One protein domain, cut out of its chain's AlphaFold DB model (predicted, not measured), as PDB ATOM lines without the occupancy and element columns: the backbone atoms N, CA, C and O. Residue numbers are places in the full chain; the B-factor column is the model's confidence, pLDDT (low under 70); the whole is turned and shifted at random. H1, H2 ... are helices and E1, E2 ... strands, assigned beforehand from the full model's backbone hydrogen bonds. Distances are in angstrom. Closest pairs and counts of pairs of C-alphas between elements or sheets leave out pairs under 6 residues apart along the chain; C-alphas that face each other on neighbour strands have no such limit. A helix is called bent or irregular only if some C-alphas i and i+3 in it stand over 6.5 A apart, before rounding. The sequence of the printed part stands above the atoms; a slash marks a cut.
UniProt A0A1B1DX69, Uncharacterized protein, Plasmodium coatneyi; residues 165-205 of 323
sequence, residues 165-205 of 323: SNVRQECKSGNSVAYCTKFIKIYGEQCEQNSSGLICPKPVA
ATOM      1  N   SER A 165       0.998  20.933   2.800       86.31
ATOM      2  CA  SER A 165       0.327  19.669   2.488       86.31
ATOM      3  C   SER A 165      -0.515  19.770   1.213       86.31
ATOM      4  O   SER A 165      -0.721  18.780   0.514       86.31
ATOM      5  N   ASN A 166      -1.012  20.974   0.908       87.56
ATOM      6  CA  ASN A 166      -1.875  21.243  -0.234       87.56
ATOM      7  C   ASN A 166      -1.652  22.678  -0.732       87.56
ATOM      8  O   ASN A 166      -2.389  23.596  -0.373       87.56
ATOM      9  N   VAL A 167      -0.632  22.871  -1.574       90.62
ATOM     10  CA  VAL A 167      -0.219  24.181  -2.124       90.62
ATOM     11  C   VAL A 167      -1.398  24.923  -2.761       90.62
ATOM     12  O   VAL A 167      -1.619  26.102  -2.488       90.62
ATOM     13  N   ARG A 168      -2.232  24.209  -3.529       87.06
ATOM     14  CA  ARG A 168      -3.456  24.742  -4.148       87.06
ATOM     15  C   ARG A 168      -4.411  25.400  -3.142       87.06
ATOM     16  O   ARG A 168      -5.035  26.407  -3.483       87.06
ATOM     17  N   GLN A 169      -4.561  24.838  -1.942       86.31
ATOM     18  CA  GLN A 169      -5.445  25.366  -0.895       86.31
ATOM     19  C   GLN A 169      -4.741  26.376   0.019       86.31
ATOM     20  O   GLN A 169      -5.286  27.452   0.266       86.31
ATOM     21  N   GLU A 170      -3.536  26.067   0.496       89.69
ATOM     22  CA  GLU A 170      -2.805  26.902   1.458       89.69
ATOM     23  C   GLU A 170      -2.431  28.268   0.865       89.69
ATOM     24  O   GLU A 170      -2.656  29.298   1.502       89.69
ATOM     25  N   CYS A 171      -2.024  28.309  -0.408       87.94
ATOM     26  CA  CYS A 171      -1.739  29.565  -1.110       87.94
ATOM     27  C   CYS A 171      -2.991  30.403  -1.432       87.94
ATOM     28  O   CYS A 171      -2.867  31.505  -1.964       87.94
ATOM     29  N   LYS A 172      -4.200  29.917  -1.109       83.00
ATOM     30  CA  LYS A 172      -5.439  30.714  -1.100       83.00
ATOM     31  C   LYS A 172      -5.790  31.218   0.305       83.00
ATOM     32  O   LYS A 172      -6.313  32.321   0.421       83.00
ATOM     33  N   SER A 173      -5.549  30.436   1.359       81.38
ATOM     34  CA  SER A 173      -5.909  30.827   2.732       81.38
ATOM     35  C   SER A 173      -4.957  31.845   3.363       81.38
ATOM     36  O   SER A 173      -5.253  32.348   4.443       81.38
ATOM     37  N   GLY A 174      -3.824  32.147   2.719       76.12
ATOM     38  CA  GLY A 174      -2.753  32.943   3.323       76.12
ATOM     39  C   GLY A 174      -1.907  32.141   4.317       76.12
ATOM     40  O   GLY A 174      -1.093  32.719   5.033       76.12
ATOM     41  N   ASN A 175      -2.067  30.816   4.351       77.88
ATOM     42  CA  ASN A 175      -1.132  29.934   5.038       77.88
ATOM     43  C   ASN A 175       0.167  29.837   4.231       77.88
ATOM     44  O   ASN A 175       0.176  30.047   3.017       77.88
ATOM     45  N   SER A 176       1.264  29.482   4.901       86.69
ATOM     46  CA  SER A 176       2.522  29.113   4.236       86.69
ATOM     47  C   SER A 176       3.065  30.189   3.271       86.69
ATOM     48  O   SER A 176       3.718  29.870   2.276       86.69
ATOM     49  N   VAL A 177       2.808  31.474   3.579       88.56
ATOM     50  CA  VAL A 177       3.025  32.642   2.696       88.56
ATOM     51  C   VAL A 177       4.383  32.619   2.002       88.56
ATOM     52  O   VAL A 177       4.432  32.760   0.789       88.56
ATOM     53  N   ALA A 178       5.477  32.392   2.731       91.69
ATOM     54  CA  ALA A 178       6.822  32.426   2.156       91.69
ATOM     55  C   ALA A 178       7.058  31.327   1.097       91.69
ATOM     56  O   ALA A 178       7.654  31.603   0.054       91.69
ATOM     57  N   TYR A 179       6.527  30.115   1.313       93.56
ATOM     58  CA  TYR A 179       6.562  29.032   0.323       93.56
ATOM     59  C   TYR A 179       5.734  29.417  -0.905       93.56
ATOM     60  O   TYR A 179       6.219  29.348  -2.029       93.56
ATOM     61  N   CYS A 180       4.508  29.900  -0.692       91.12
ATOM     62  CA  CYS A 180       3.610  30.329  -1.761       91.12
ATOM     63  C   CYS A 180       4.177  31.496  -2.585       91.12
ATOM     64  O   CYS A 180       4.100  31.475  -3.809       91.12
ATOM     65  N   THR A 181       4.806  32.483  -1.943       91.00
ATOM     66  CA  THR A 181       5.491  33.594  -2.614       91.00
ATOM     67  C   THR A 181       6.670  33.100  -3.447       91.00
ATOM     68  O   THR A 181       6.815  33.545  -4.584       91.00
ATOM     69  N   LYS A 182       7.488  32.161  -2.946       93.12
ATOM     70  CA  LYS A 182       8.592  31.590  -3.737       93.12
ATOM     71  C   LYS A 182       8.082  30.717  -4.889       93.12
ATOM     72  O   LYS A 182       8.555  30.876  -6.010       93.12
ATOM     73  N   PHE A 183       7.070  29.885  -4.648       92.44
ATOM     74  CA  PHE A 183       6.421  29.060  -5.669       92.44
ATOM     75  C   PHE A 183       5.831  29.919  -6.797       92.44
ATOM     76  O   PHE A 183       6.141  29.700  -7.963       92.44
ATOM     77  N   ILE A 184       5.050  30.956  -6.469       89.06
ATOM     78  CA  ILE A 184       4.459  31.871  -7.461       89.06
ATOM     79  C   ILE A 184       5.544  32.702  -8.169       89.06
ATOM     80  O   ILE A 184       5.427  32.959  -9.362       89.06
ATOM     81  N   LYS A 185       6.642  33.070  -7.495       91.00
ATOM     82  CA  LYS A 185       7.781  33.753  -8.134       91.00
ATOM     83  C   LYS A 185       8.499  32.883  -9.179       91.00
ATOM     84  O   LYS A 185       9.043  33.435 -10.130       91.00
ATOM     85  N   ILE A 186       8.540  31.561  -8.994       90.50
ATOM     86  CA  ILE A 186       9.264  30.627  -9.877       90.50
ATOM     87  C   ILE A 186       8.347  30.045 -10.966       90.50
ATOM     88  O   ILE A 186       8.765  29.928 -12.114       90.50
ATOM     89  N   TYR A 187       7.097  29.722 -10.628       89.44
ATOM     90  CA  TYR A 187       6.164  29.001 -11.501       89.44
ATOM     91  C   TYR A 187       4.881  29.781 -11.845       89.44
ATOM     92  O   TYR A 187       4.029  29.258 -12.556       89.44
ATOM     93  N   GLY A 188       4.703  31.013 -11.355       82.56
ATOM     94  CA  GLY A 188       3.426  31.741 -11.415       82.56
ATOM     95  C   GLY A 188       2.886  32.026 -12.818       82.56
ATOM     96  O   GLY A 188       1.674  32.053 -12.992       82.56
ATOM     97  N   GLU A 189       3.747  32.151 -13.833       80.62
ATOM     98  CA  GLU A 189       3.323  32.254 -15.244       80.62
ATOM     99  C   GLU A 189       2.579  30.996 -15.736       80.62
ATOM    100  O   GLU A 189       1.833  31.047 -16.711       80.62
ATOM    101  N   GLN A 190       2.758  29.867 -15.043       77.12
ATOM    102  CA  GLN A 190       2.101  28.585 -15.288       77.12
ATOM    103  C   GLN A 190       0.930  28.342 -14.314       77.12
ATOM    104  O   GLN A 190       0.519  27.197 -14.132       77.12
ATOM    105  N   CYS A 191       0.401  29.380 -13.650       81.81
ATOM    106  CA  CYS A 191      -0.630  29.237 -12.618       81.81
ATOM    107  C   CYS A 191      -1.715  30.323 -12.657       81.81
ATOM    108  O   CYS A 191      -1.435  31.517 -12.651       81.81
ATOM    109  N   GLU A 192      -2.979  29.903 -12.566       78.19
ATOM    110  CA  GLU A 192      -4.136  30.784 -12.402       78.19
ATOM    111  C   GLU A 192      -4.671  30.694 -10.966       78.19
ATOM    112  O   GLU A 192      -4.973  29.609 -10.467       78.19
ATOM    113  N   GLN A 193      -4.849  31.827 -10.284       76.06
ATOM    114  CA  GLN A 193      -5.487  31.850  -8.966       76.06
ATOM    115  C   GLN A 193      -6.986  32.138  -9.102       76.06
ATOM    116  O   GLN A 193      -7.385  33.148  -9.676       76.06
ATOM    117  N   ASN A 194      -7.833  31.251  -8.574       76.75
ATOM    118  CA  ASN A 194      -9.288  31.376  -8.673       76.75
ATOM    119  C   ASN A 194     -10.012  30.924  -7.388       76.75
ATOM    120  O   ASN A 194      -9.405  30.591  -6.367       76.75
ATOM    121  N   SER A 195     -11.348  30.917  -7.427       70.56
ATOM    122  CA  SER A 195     -12.211  30.554  -6.293       70.56
ATOM    123  C   SER A 195     -11.905  29.174  -5.694       70.56
ATOM    124  O   SER A 195     -12.137  28.962  -4.500       70.56
ATOM    125  N   SER A 196     -11.336  28.261  -6.485       70.19
ATOM    126  CA  SER A 196     -11.000  26.886  -6.108       70.19
ATOM    127  C   SER A 196      -9.511  26.677  -5.788       70.19
ATOM    128  O   SER A 196      -9.057  25.530  -5.751       70.19
ATOM    129  N   GLY A 197      -8.754  27.756  -5.558       77.19
ATOM    130  CA  GLY A 197      -7.346  27.726  -5.152       77.19
ATOM    131  C   GLY A 197      -6.386  28.276  -6.208       77.19
ATOM    132  O   GLY A 197      -6.809  28.845  -7.214       77.19
ATOM    133  N   LEU A 198      -5.087  28.080  -5.979       81.62
ATOM    134  CA  LEU A 198      -4.071  28.230  -7.021       81.62
ATOM    135  C   LEU A 198      -4.140  26.994  -7.931       81.62
ATOM    136  O   LEU A 198      -3.821  25.896  -7.483       81.62
ATOM    137  N   ILE A 199      -4.608  27.153  -9.169       82.81
ATOM    138  CA  ILE A 199      -4.685  26.080 -10.165       82.81
ATOM    139  C   ILE A 199      -3.609  26.313 -11.216       82.81
ATOM    140  O   ILE A 199      -3.734  27.175 -12.082       82.81
ATOM    141  N   CYS A 200      -2.570  25.493 -11.169       81.44
ATOM    142  CA  CYS A 200      -1.568  25.439 -12.221       81.44
ATOM    143  C   CYS A 200      -1.957  24.344 -13.229       81.44
ATOM    144  O   CYS A 200      -2.156  23.194 -12.810       81.44
ATOM    145  N   PRO A 201      -2.125  24.644 -14.533       68.94
ATOM    146  CA  PRO A 201      -2.292  23.610 -15.543       68.94
ATOM    147  C   PRO A 201      -1.116  22.632 -15.497       68.94
ATOM    148  O   PRO A 201       0.037  23.027 -15.347       68.94
ATOM    149  N   LYS A 202      -1.396  21.333 -15.651       56.12
ATOM    150  CA  LYS A 202      -0.326  20.345 -15.847       56.12
ATOM    151  C   LYS A 202       0.471  20.750 -17.097       56.12
ATOM    152  O   LYS A 202      -0.189  21.099 -18.080       56.12
ATOM    153  N   PRO A 203       1.820  20.681 -17.094       50.16
ATOM    154  CA  PRO A 203       2.633  21.075 -18.236       50.16
ATOM    155  C   PRO A 203       2.106  20.409 -19.502       50.16
ATOM    156  O   PRO A 203       2.097  19.179 -19.613       50.16
ATOM    157  N   VAL A 204       1.582  21.223 -20.418       41.91
ATOM    158  CA  VAL A 204       0.955  20.719 -21.637       41.91
ATOM    159  C   VAL A 204       2.063  20.080 -22.458       41.91
ATOM    160  O   VAL A 204       2.982  20.775 -22.883       41.91
ATOM    161  N   ALA A 205       1.997  18.759 -22.643       41.59
ATOM    162  CA  ALA A 205       2.960  18.043 -23.470       41.59
ATOM    163  C   ALA A 205       3.021  18.722 -24.844       41.59
ATOM    164  O   ALA A 205       1.975  18.903 -25.475       41.59
TER     165      ALA A 205
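Overview. This is residues 165 to 205 of the 323 residues of an uncharacterized protein of Plasmodium coatneyi (UniProt A0A1B1DX69). A small two-strand hairpin, E1 and E2, has the short helix H1 packed chiefly on E2, while the longer H2 meets H1 near its first residues and runs along another side; a tail follows E2. The printed part has 41 residues, ordered H1, H2, E1, E2; the sheet is antiparallel, the class mixed. It is compact, with a radius of gyration of the C-alphas of 9.9 A and spans of 31 by 21 by 16 A.

Along the chain. Find E1 at residues 192 to 194 and E2 at 197 to 199, ending at C-alpha 199 (-4.685, 26.080, -10.165). H1, residues 167 to 173, begins at C-alpha 167 (-0.219, 24.181, -2.124) and is 10.0 A long. H2, residues 177 to 190, runs 18.5 A; it is irregular, with C-alphas 186 and 189 8.2 A apart.

Arrangement. In the hairpin E1 and E2, look for N 192 and O 199 at 2.9 A. The closest C-alphas of H1 and E2, Arg 168 and Leu 198, are 4.6 A apart. H2 touches H1 with residues 177 to 180 alone, closest at the C-alphas of Cys 171 and Cys 180, 5.4 A, at a steep tilt of 59 degrees, opposite ways. H2 and E2 are near each other. O i to N i+4 pairs within hydrogen-bond range number 2 of 3 in H1 and 8 of 10 in H2.

Size, cuts and confidence. The farthest C-alphas, Gly 174 and Ala 205, are 31.2 A apart. The printed part has no cut, and its three links between elements are tight. Look at residues 201 to 205 for pLDDT under 70.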